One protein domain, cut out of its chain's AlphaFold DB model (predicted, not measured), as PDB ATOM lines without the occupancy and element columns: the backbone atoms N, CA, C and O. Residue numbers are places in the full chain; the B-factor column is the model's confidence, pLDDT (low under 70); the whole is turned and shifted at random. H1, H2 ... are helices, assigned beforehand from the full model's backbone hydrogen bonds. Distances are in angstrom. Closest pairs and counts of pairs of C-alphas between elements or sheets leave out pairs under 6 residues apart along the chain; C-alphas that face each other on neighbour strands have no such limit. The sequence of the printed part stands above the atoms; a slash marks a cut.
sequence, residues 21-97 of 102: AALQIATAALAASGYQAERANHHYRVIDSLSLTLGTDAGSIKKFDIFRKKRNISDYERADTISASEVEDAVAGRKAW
ATOM      1  N   ALA A  21     166.756 188.040 106.943       85.44
ATOM      2  CA  ALA A  21     167.407 189.331 106.726       85.44
ATOM      3  C   ALA A  21     167.175 190.285 107.911       85.44
ATOM      4  O   ALA A  21     168.131 190.862 108.426       85.44
ATOM      5  N   ALA A  22     165.936 190.389 108.402       83.38
ATOM      6  CA  ALA A  22     165.624 191.188 109.587       83.38
ATOM      7  C   ALA A  22     166.376 190.699 110.838       83.38
ATOM      8  O   ALA A  22     166.892 191.510 111.604       83.38
ATOM      9  N   LEU A  23     166.497 189.378 111.017       88.25
ATOM     10  CA  LEU A  23     167.262 188.795 112.119       88.25
ATOM     11  C   LEU A  23     168.752 189.164 112.037       88.25
ATOM     12  O   LEU A  23     169.335 189.541 113.049       88.25
ATOM     13  N   GLN A  24     169.353 189.110 110.846       90.75
ATOM     14  CA  GLN A  24     170.755 189.497 110.643       90.75
ATOM     15  C   GLN A  24     170.988 190.986 110.902       90.75
ATOM     16  O   GLN A  24     171.961 191.344 111.560       90.75
ATOM     17  N   ILE A  25     170.076 191.853 110.449       87.00
ATOM     18  CA  ILE A  25     170.138 193.295 110.728       87.00
ATOM     19  C   ILE A  25     170.085 193.547 112.236       87.00
ATOM     20  O   ILE A  25     170.904 194.293 112.763       87.00
ATOM     21  N   ALA A  26     169.164 192.890 112.940       86.56
ATOM     22  CA  ALA A  26     169.036 193.014 114.384       86.56
ATOM     23  C   ALA A  26     170.288 192.514 115.128       86.56
ATOM     24  O   ALA A  26     170.767 193.177 116.045       86.56
ATOM     25  N   THR A  27     170.873 191.388 114.704       88.94
ATOM     26  CA  THR A  27     172.141 190.891 115.260       88.94
ATOM     27  C   THR A  27     173.292 191.864 115.004       88.94
ATOM     28  O   THR A  27     174.072 192.129 115.917       88.94
ATOM     29  N   ALA A  28     173.390 192.419 113.795       89.69
ATOM     30  CA  ALA A  28     174.429 193.380 113.443       89.69
ATOM     31  C   ALA A  28     174.295 194.686 114.240       89.69
ATOM     32  O   ALA A  28     175.293 195.186 114.750       89.69
ATOM     33  N   ALA A  29     173.074 195.202 114.396       86.62
ATOM     34  CA  ALA A  29     172.803 196.389 115.203       86.62
ATOM     35  C   ALA A  29     173.182 196.162 116.674       86.62
ATOM     36  O   ALA A  29     173.858 196.995 117.274       86.62
ATOM     37  N   LEU A  30     172.833 194.999 117.231       88.69
ATOM     38  CA  LEU A  30     173.190 194.632 118.600       88.69
ATOM     39  C   LEU A  30     174.709 194.532 118.802       88.69
ATOM     40  O   LEU A  30     175.239 195.075 119.772       88.69
ATOM     41  N   ALA A  31     175.410 193.903 117.854       90.06
ATOM     42  CA  ALA A  31     176.866 193.796 117.867       90.06
ATOM     43  C   ALA A  31     177.550 195.165 117.722       90.06
ATOM     44  O   ALA A  31     178.523 195.439 118.421       90.06
ATOM     45  N   ALA A  32     177.021 196.051 116.870       90.44
ATOM     46  CA  ALA A  32     177.511 197.420 116.716       90.44
ATOM     47  C   ALA A  32     177.327 198.257 117.994       90.44
ATOM     48  O   ALA A  32     178.129 199.145 118.269       90.44
ATOM     49  N   SER A  33     176.316 197.939 118.806       88.19
ATOM     50  CA  SER A  33     176.134 198.507 120.146       88.19
ATOM     51  C   SER A  33     177.014 197.855 121.225       88.19
ATOM     52  O   SER A  33     176.935 198.254 122.382       88.19
ATOM     53  N   GLY A  34     177.854 196.873 120.877       90.06
ATOM     54  CA  GLY A  34     178.768 196.199 121.807       90.06
ATOM     55  C   GLY A  34     178.136 195.064 122.616       90.06
ATOM     56  O   GLY A  34     178.733 194.601 123.588       90.06
ATOM     57  N   TYR A  35     176.946 194.599 122.229       87.50
ATOM     58  CA  TYR A  35     176.216 193.548 122.933       87.50
ATOM     59  C   TYR A  35     176.062 192.287 122.077       87.50
ATOM     60  O   TYR A  35     176.122 192.310 120.851       87.50
ATOM     61  N   GLN A  36     175.803 191.164 122.743       86.62
ATOM     62  CA  GLN A  36     175.457 189.901 122.100       86.62
ATOM     63  C   GLN A  36     174.225 189.307 122.785       86.62
ATOM     64  O   GLN A  36     174.109 189.332 124.010       86.62
ATOM     65  N   ALA A  37     173.303 188.753 121.997       84.56
ATOM     66  CA  ALA A  37     172.151 188.049 122.542       84.56
ATOM     67  C   ALA A  37     172.574 186.714 123.176       84.56
ATOM     68  O   ALA A  37     173.380 185.959 122.626       84.56
ATOM     69  N   GLU A  38     171.993 186.403 124.332       83.94
ATOM     70  CA  GLU A  38     172.166 185.104 124.980       83.94
ATOM     71  C   GLU A  38     171.606 183.971 124.098       83.94
ATOM     72  O   GLU A  38     170.672 184.166 123.315       83.94
ATOM     73  N   ARG A  39     172.157 182.758 124.237       77.62
ATOM     74  CA  ARG A  39     171.749 181.590 123.435       77.62
ATOM     75  C   ARG A  39     170.295 181.174 123.685       77.62
ATOM     76  O   ARG A  39     169.622 180.719 122.761       77.62
ATOM     77  N   ALA A  40     169.798 181.343 124.909       81.44
ATOM     78  CA  ALA A  40     168.408 181.057 125.243       81.44
ATOM     79  C   ALA A  40     167.472 182.105 124.624       81.44
ATOM     80  O   ALA A  40     167.658 183.309 124.812       81.44
ATOM     81  N   ASN A  41     166.443 181.645 123.901       80.69
ATOM     82  CA  ASN A  41     165.494 182.506 123.184       80.69
ATOM     83  C   ASN A  41     166.176 183.509 122.234       80.69
ATOM     84  O   ASN A  41     165.705 184.636 122.070       80.69
ATOM     85  N   HIS A  42     167.260 183.084 121.574       82.81
ATOM     86  CA  HIS A  42     168.115 183.938 120.745       82.81
ATOM     87  C   HIS A  42     167.327 184.824 119.765       82.81
ATOM     88  O   HIS A  42     167.476 186.040 119.779       82.81
ATOM     89  N   HIS A  43     166.421 184.247 118.966       84.31
ATOM     90  CA  HIS A  43     165.671 185.009 117.955       84.31
ATOM     91  C   HIS A  43     164.774 186.079 118.574       84.31
ATOM     92  O   HIS A  43     164.676 187.183 118.050       84.31
ATOM     93  N   TYR A  44     164.128 185.748 119.692       84.38
ATOM     94  CA  TYR A  44     163.281 186.690 120.412       84.38
ATOM     95  C   TYR A  44     164.112 187.867 120.930       84.38
ATOM     96  O   TYR A  44     163.773 189.010 120.659       84.38
ATOM     97  N   ARG A  45     165.242 187.593 121.594       86.12
ATOM     98  CA  ARG A  45     166.087 188.635 122.204       86.12
ATOM     99  C   ARG A  45     166.769 189.517 121.167       86.12
ATOM    100  O   ARG A  45     166.870 190.721 121.365       86.12
ATOM    101  N   VAL A  46     167.196 188.931 120.050       87.50
ATOM    102  CA  VAL A  46     167.752 189.686 118.922       87.50
ATOM    103  C   VAL A  46     166.702 190.642 118.349       87.50
ATOM    104  O   VAL A  46     166.985 191.824 118.199       87.50
ATOM    105  N   ILE A  47     165.480 190.174 118.084       87.00
ATOM    106  CA  ILE A  47     164.413 191.025 117.532       87.00
ATOM    107  C   ILE A  47     163.986 192.107 118.527       87.00
ATOM    108  O   ILE A  47     163.827 193.259 118.140       87.00
ATOM    109  N   ASP A  48     163.825 191.758 119.801       86.94
ATOM    110  CA  ASP A  48     163.419 192.703 120.845       86.94
ATOM    111  C   ASP A  48     164.442 193.842 121.007       86.94
ATOM    112  O   ASP A  48     164.079 195.010 121.173       86.94
ATOM    113  N   SER A  49     165.729 193.530 120.813       87.25
ATOM    114  CA  SER A  49     166.811 194.516 120.865       87.25
ATOM    115  C   SER A  49     166.745 195.602 119.786       87.25
ATOM    116  O   SER A  49     167.403 196.634 119.925       87.25
ATOM    117  N   LEU A  50     165.933 195.435 118.736       84.94
ATOM    118  CA  LEU A  50     165.709 196.475 117.724       84.94
ATOM    119  C   LEU A  50     165.090 197.749 118.313       84.94
ATOM    120  O   LEU A  50     165.342 198.838 117.793       84.94
ATOM    121  N   SER A  51     164.316 197.636 119.400       86.88
ATOM    122  CA  SER A  51     163.814 198.806 120.138       86.88
ATOM    123  C   SER A  51     164.951 199.617 120.753       86.88
ATOM    124  O   SER A  51     164.917 200.843 120.736       86.88
ATOM    125  N   LEU A  52     165.973 198.928 121.265       84.62
ATOM    126  CA  LEU A  52     167.093 199.522 121.991       84.62
ATOM    127  C   LEU A  52     168.199 200.026 121.058       84.62
ATOM    128  O   LEU A  52     168.875 200.996 121.379       84.62
ATOM    129  N   THR A  53     168.392 199.365 119.916       88.06
ATOM    130  CA  THR A  53     169.502 199.641 118.990       88.06
ATOM    131  C   THR A  53     169.100 200.598 117.873       88.06
ATOM    132  O   THR A  53     169.783 201.587 117.627       88.06
ATOM    133  N   LEU A  54     167.976 200.324 117.205       82.56
ATOM    134  CA  LEU A  54     167.492 201.091 116.053       82.56
ATOM    135  C   LEU A  54     166.251 201.934 116.373       82.56
ATOM    136  O   LEU A  54     165.687 202.543 115.468       82.56
ATOM    137  N   GLY A  55     165.789 201.955 117.630       84.69
ATOM    138  CA  GLY A  55     164.582 202.692 118.015       84.69
ATOM    139  C   GLY A  55     163.316 202.169 117.333       84.69
ATOM    140  O   GLY A  55     162.381 202.930 117.096       84.69
ATOM    141  N   THR A  56     163.298 200.887 116.955       86.88
ATOM    142  CA  THR A  56     162.166 200.299 116.228       86.88
ATOM    143  C   THR A  56     160.911 200.313 117.097       86.88
ATOM    144  O   THR A  56     160.959 199.977 118.281       86.88
ATOM    145  N   ASP A  57     159.772 200.679 116.507       88.69
ATOM    146  CA  ASP A  57     158.515 200.780 117.239       88.69
ATOM    147  C   ASP A  57     157.995 199.409 117.713       88.69
ATOM    148  O   ASP A  57     158.203 198.362 117.088       88.69
ATOM    149  N   ALA A  58     157.245 199.422 118.817       80.06
ATOM    150  CA  ALA A  58     156.685 198.217 119.425       80.06
ATOM    151  C   ALA A  58     155.716 197.457 118.496       80.06
ATOM    152  O   ALA A  58     155.573 196.236 118.604       80.06
ATOM    153  N   GLY A  59     155.051 198.151 117.567       81.69
ATOM    154  CA  GLY A  59     154.169 197.537 116.578       81.69
ATOM    155  C   GLY A  59     154.945 196.687 115.574       81.69
ATOM    156  O   GLY A  59     154.539 195.561 115.276       81.69
ATOM    157  N   SER A  60     156.084 197.183 115.096       81.12
ATOM    158  CA  SER A  60     156.997 196.441 114.222       81.12
ATOM    159  C   SER A  60     157.633 195.244 114.932       81.12
ATOM    160  O   SER A  60     157.628 194.142 114.382       81.12
ATOM    161  N   ILE A  61     158.064 195.397 116.187       83.62
ATOM    162  CA  ILE A  61     158.578 194.273 116.993       83.62
ATOM    163  C   ILE A  61     157.509 193.188 117.173       83.62
ATOM    164  O   ILE A  61     157.769 192.001 116.957       83.62
ATOM    165  N   LYS A  62     156.266 193.581 117.475       83.62
ATOM    166  CA  LYS A  62     155.142 192.644 117.602       83.62
ATOM    167  C   LYS A  62     154.849 191.907 116.292       83.62
ATOM    168  O   LYS A  62     154.547 190.714 116.324       83.62
ATOM    169  N   LYS A  63     154.966 192.575 115.136       82.94
ATOM    170  CA  LYS A  63     154.854 191.919 113.820       82.94
ATOM    171  C   LYS A  63     155.944 190.864 113.633       82.94
ATOM    172  O   LYS A  63     155.627 189.750 113.221       82.94
ATOM    173  N   PHE A  64     157.190 191.164 113.996       82.94
ATOM    174  CA  PHE A  64     158.280 190.188 113.929       82.94
ATOM    175  C   PHE A  64     158.066 188.984 114.859       82.94
ATOM    176  O   PHE A  64     158.361 187.860 114.455       82.94
ATOM    177  N   ASP A  65     157.485 189.160 116.051       82.50
ATOM    178  CA  ASP A  65     157.139 188.023 116.920       82.50
ATOM    179  C   ASP A  65     156.024 187.144 116.322       82.50
ATOM    180  O   ASP A  65     156.098 185.913 116.367       82.50
ATOM    181  N   ILE A  66     155.018 187.756 115.686       81.94
ATOM    182  CA  ILE A  66     153.990 187.018 114.934       81.94
ATOM    183  C   ILE A  66     154.639 186.229 113.788       81.94
ATOM    184  O   ILE A  66     154.311 185.061 113.578       81.94
ATOM    185  N   PHE A  67     155.586 186.834 113.069       82.31
ATOM    186  CA  PHE A  67     156.309 186.176 111.980       82.31
ATOM    187  C   PHE A  67     157.177 185.015 112.465       82.31
ATOM    188  O   PHE A  67     157.147 183.939 111.869       82.31
ATOM    189  N   ARG A  68     157.865 185.184 113.594       80.94
ATOM    190  CA  ARG A  68     158.629 184.121 114.253       80.94
ATOM    191  C   ARG A  68     157.749 182.915 114.587       80.94
ATOM    192  O   ARG A  68     158.147 181.780 114.340       80.94
ATOM    193  N   LYS A  69     156.546 183.154 115.123       77.94
ATOM    194  CA  LYS A  69     155.575 182.092 115.441       77.94
ATOM    195  C   LYS A  69     155.056 181.395 114.181       77.94
ATOM    196  O   LYS A  69     155.004 180.172 114.157       77.94
ATOM    197  N   LYS A  70     154.743 182.153 113.124       72.44
ATOM    198  CA  LYS A  70     154.316 181.601 111.824       72.44
ATOM    199  C   LYS A  70     155.390 180.736 111.168       72.44
ATOM    200  O   LYS A  70     155.063 179.685 110.631       72.44
ATOM    201  N   ARG A  71     156.662 181.137 111.261       69.50
ATOM    202  CA  ARG A  71     157.789 180.336 110.771       69.50
ATOM    203  C   ARG A  71     157.884 178.992 111.493       69.50
ATOM    204  O   ARG A  71     158.035 177.983 110.829       69.50
ATOM    205  N   ASN A  72     157.746 178.966 112.821       59.28
ATOM    206  CA  ASN A  72     157.773 177.704 113.570       59.28
ATOM    207  C   ASN A  72     156.663 176.732 113.141       59.28
ATOM    208  O   ASN A  72     156.884 175.532 113.177       59.28
ATOM    209  N   ILE A  73     155.494 177.237 112.734       55.19
ATOM    210  CA  ILE A  73     154.387 176.404 112.239       55.19
ATOM    211  C   ILE A  73     154.678 175.914 110.812       55.19
ATOM    212  O   ILE A  73     154.590 174.722 110.550       55.19
ATOM    213  N   SER A  74     155.096 176.812 109.911       55.97
ATOM    214  CA  SER A  74     155.419 176.470 108.517       55.97
ATOM    215  C   SER A  74     156.620 175.519 108.399       55.97
ATOM    216  O   SER A  74     156.582 174.588 107.601       55.97
ATOM    217  N   ASP A  75     157.655 175.697 109.228       55.28
ATOM    218  CA  ASP A  75     158.817 174.804 109.273       55.28
ATOM    219  C   ASP A  75     158.427 173.408 109.810       55.28
ATOM    220  O   ASP A  75     158.978 172.419 109.336       55.28
ATOM    221  N   TYR A  76     157.457 173.298 110.736       49.84
ATOM    222  CA  TYR A  76     156.993 172.008 111.278       49.84
ATOM    223  C   TYR A  76     156.063 171.263 110.311       49.84
ATOM    224  O   TYR A  76     156.269 170.077 110.076       49.84
ATOM    225  N   GLU A  77     155.100 171.949 109.681       51.25
ATOM    226  CA  GLU A  77     154.256 171.350 108.629       51.25
ATOM    227  C   GLU A  77     155.092 170.897 107.423       51.25
ATOM    228  O   GLU A  77     154.858 169.838 106.840       51.25
ATOM    229  N   ARG A  78     156.129 171.665 107.067       51.62
ATOM    230  CA  ARG A  78     157.052 171.302 105.989       51.62
ATOM    231  C   ARG A  78     157.997 170.167 106.388       51.62
ATOM    232  O   ARG A  78     158.280 169.319 105.549       51.62
ATOM    233  N   ALA A  79     158.473 170.128 107.633       47.75
ATOM    234  CA  ALA A  79     159.282 169.017 108.141       47.75
ATOM    235  C   ALA A  79     158.493 167.699 108.183       47.75
ATOM    236  O   ALA A  79     159.076 166.655 107.916       47.75
ATOM    237  N   ASP A  80     157.179 167.752 108.422       48.75
ATOM    238  CA  ASP A  80     156.284 166.585 108.363       48.75
ATOM    239  C   ASP A  80     155.983 166.122 106.921       48.75
ATOM    240  O   ASP A  80     155.410 165.059 106.698       48.75
ATOM    241  N   THR A  81     156.396 166.906 105.916       49.62
ATOM    242  CA  THR A  81     156.206 166.589 104.489       49.62
ATOM    243  C   THR A  81     157.480 166.058 103.818       49.62
ATOM    244  O   THR A  81     157.393 165.443 102.759       49.62
ATOM    245  N   ILE A  82     158.664 166.275 104.405       52.50
ATOM    246  CA  ILE A  82     159.936 165.826 103.820       52.50
ATOM    247  C   ILE A  82     160.227 164.405 104.304       52.50
ATOM    248  O   ILE A  82     160.539 164.184 105.476       52.50
ATOM    249  N   SER A  83     160.154 163.427 103.402       51.78
ATOM    250  CA  SER A  83     160.486 162.039 103.734       51.78
ATOM    251  C   SER A  83     162.003 161.848 103.875       51.78
ATOM    252  O   SER A  83     162.808 162.559 103.271       51.78
ATOM    253  N   ALA A  84     162.425 160.830 104.635       52.19
ATOM    254  CA  ALA A  84     163.845 160.488 104.789       52.19
ATOM    255  C   ALA A  84     164.567 160.274 103.438       52.19
ATOM    256  O   ALA A  84     165.752 160.586 103.322       52.19
ATOM    257  N   SER A  85     163.843 159.827 102.404       49.22
ATOM    258  CA  SER A  85     164.376 159.640 101.051       49.22
ATOM    259  C   SER A  85     164.717 160.959 100.345       49.22
ATOM    260  O   SER A  85     165.735 161.035  99.666       49.22
ATOM    261  N   GLU A  86     163.939 162.029 100.542       52.97
ATOM    262  CA  GLU A  86     164.251 163.345  99.954       52.97
ATOM    263  C   GLU A  86     165.481 163.992 100.615       52.97
ATOM    264  O   GLU A  86     166.248 164.713  99.970       52.97
ATOM    265  N   VAL A  87     165.710 163.701 101.902       56.69
ATOM    266  CA  VAL A  87     166.926 164.115 102.619       56.69
ATOM    267  C   VAL A  87     168.150 163.343 102.111       56.69
ATOM    268  O   VAL A  87     169.210 163.950 101.924       56.69
ATOM    269  N   GLU A  88     168.022 162.041 101.840       56.31
ATOM    270  CA  GLU A  88     169.091 161.238 101.228       56.31
ATOM    271  C   GLU A  88     169.450 161.727  99.821       56.31
ATOM    272  O   GLU A  88     170.636 161.908  99.531       56.31
ATOM    273  N   ASP A  89     168.460 162.058  98.991       56.50
ATOM    274  CA  ASP A  89     168.686 162.592  97.645       56.50
ATOM    275  C   ASP A  89     169.382 163.963  97.672       56.50
ATOM    276  O   ASP A  89     170.322 164.216  96.905       56.50
ATOM    277  N   ALA A  90     169.006 164.844  98.604       52.34
ATOM    278  CA  ALA A  90     169.664 166.138  98.785       52.34
ATOM    279  C   ALA A  90     171.123 165.992  99.270       52.34
ATOM    280  O   ALA A  90     172.019 166.729  98.836       52.34
ATOM    281  N   VAL A  91     171.397 165.016 100.143       59.12
ATOM    282  CA  VAL A  91     172.751 164.705 100.628       59.12
ATOM    283  C   VAL A  91     173.599 164.021  99.546       59.12
ATOM    284  O   VAL A  91     174.794 164.324  99.435       59.12
ATOM    285  N   ALA A  92     173.004 163.166  98.712       55.25
ATOM    286  CA  ALA A  92     173.656 162.534  97.567       55.25
ATOM    287  C   ALA A  92     174.011 163.564  96.480       55.25
ATOM    288  O   ALA A  92     175.148 163.591  95.993       55.25
ATOM    289  N   GLY A  93     173.099 164.497  96.184       49.75
ATOM    290  CA  GLY A  93     173.333 165.608  95.257       49.75
ATOM    291  C   GLY A  93     174.500 166.512  95.675       49.75
ATOM    292  O   GLY A  93     175.272 166.975  94.831       49.75
ATOM    293  N   ARG A  94     174.719 166.692  96.985       42.88
ATOM    294  CA  ARG A  94     175.861 167.455  97.517       42.88
ATOM    295  C   ARG A  94     177.215 166.807  97.198       42.88
ATOM    296  O   ARG A  94     178.160 167.537  96.901       42.88
ATOM    297  N   LYS A  95     177.328 165.471  97.203       49.50
ATOM    298  CA  LYS A  95     178.583 164.775  96.836       49.50
ATOM    299  C   LYS A  95     178.916 164.913  95.349       49.50
ATOM    300  O   LYS A  95     180.087 165.056  94.992       49.50
ATOM    301  N   ALA A  96     177.897 164.940  94.489       44.38
ATOM    302  CA  ALA A  96     178.075 165.162  93.054       44.38
ATOM    303  C   ALA A  96     178.613 166.573  92.741       44.38
ATOM    304  O   ALA A  96     179.387 166.752  91.800       44.38
ATOM    305  N   TRP A  97     178.267 167.571  93.560       41.44
ATOM    306  CA  TRP A  97     178.731 168.952  93.391       41.44
ATOM    307  C   TRP A  97     180.186 169.172  93.834       41.44
ATOM    308  O   TRP A  97     180.888 170.003  93.258       41.44
TER     309      TRP A  97
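This is residues 21 to 97 of the 102 residues of an uncharacterized protein of Acidobacteria bacterium (UniProt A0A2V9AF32). One long helix, H4, is a beam with a small compact body at its first end and a free arm at its last end. In the body, H2 packs on the first part of H4, and H1 packs across H2 and beside the short H3; residues 69 to 97 stick out of the body, with H5 turning off at the far end of H4 to make a corner. The printed part has 77 residues, with five named helices in the order H1, H2, H3, H4, H5 and no named strand, and its class is all helix. It is only just loose, close to extended, with a radius of gyration of the C-alphas of 17.0 A, and it is elongated, spanning 46 by 26 by 20 A.

Start at H4, residues 58 to 79, the longest helix. Look at its residues 61 to 65, which alone touch H2, residues 42 to 48; the closest C-alphas are those of Asp 48 and Ile 61, 6.4 A apart. H2 and H4 run opposite ways at a shallow tilt of 27 degrees. H3, residues 50 to 53, only just touches H4, with 3 pairs of C-alphas within 8 A; the closest are those of Ser 51 and Ala 58, 7.2 A apart, and H4 takes part with residues 58 to 61 alone. H2 and H3 meet only through their link. Go on to H1, residues 21 to 32, which touches H2 about perpendicular, at 81 degrees, with the C-alphas of Ala 26 and Val 46 closest at 5.8 A. H1 also touches H3, with its residues 26 to 30 alone; the closest C-alphas are those of Ala 26 and Leu 50, 5.8 A apart. H1 and H4 are apart. H5, residues 84 to 97, touches no helix. In H1, H2 and H4 every O i to N i+4 pair is within hydrogen-bond range, in H5 9 of 10 are, and H3 is too short for such a pair.

Find C-alpha 58 at (156.685, 198.217, 119.425); from there H4 runs 31.4 A to C-alpha 79 at (159.282, 169.017, 108.141). H5 runs 20.6 A and ends at C-alpha 97, at (178.731, 168.952, 93.391). H1 runs 16.4 A from C-alpha 21, H2 9.9 A and H3 5.1 A.

The C-alphas farthest apart are those of Ala 58 and Ala 96, 47.4 A. Residues 69 to 97 stand free; the body without them spans 26 by 22 by 16 A. The printed part has no cut and no long link. The mean pLDDT of the printed part is 73.5, and residues 71 to 97 are under 70.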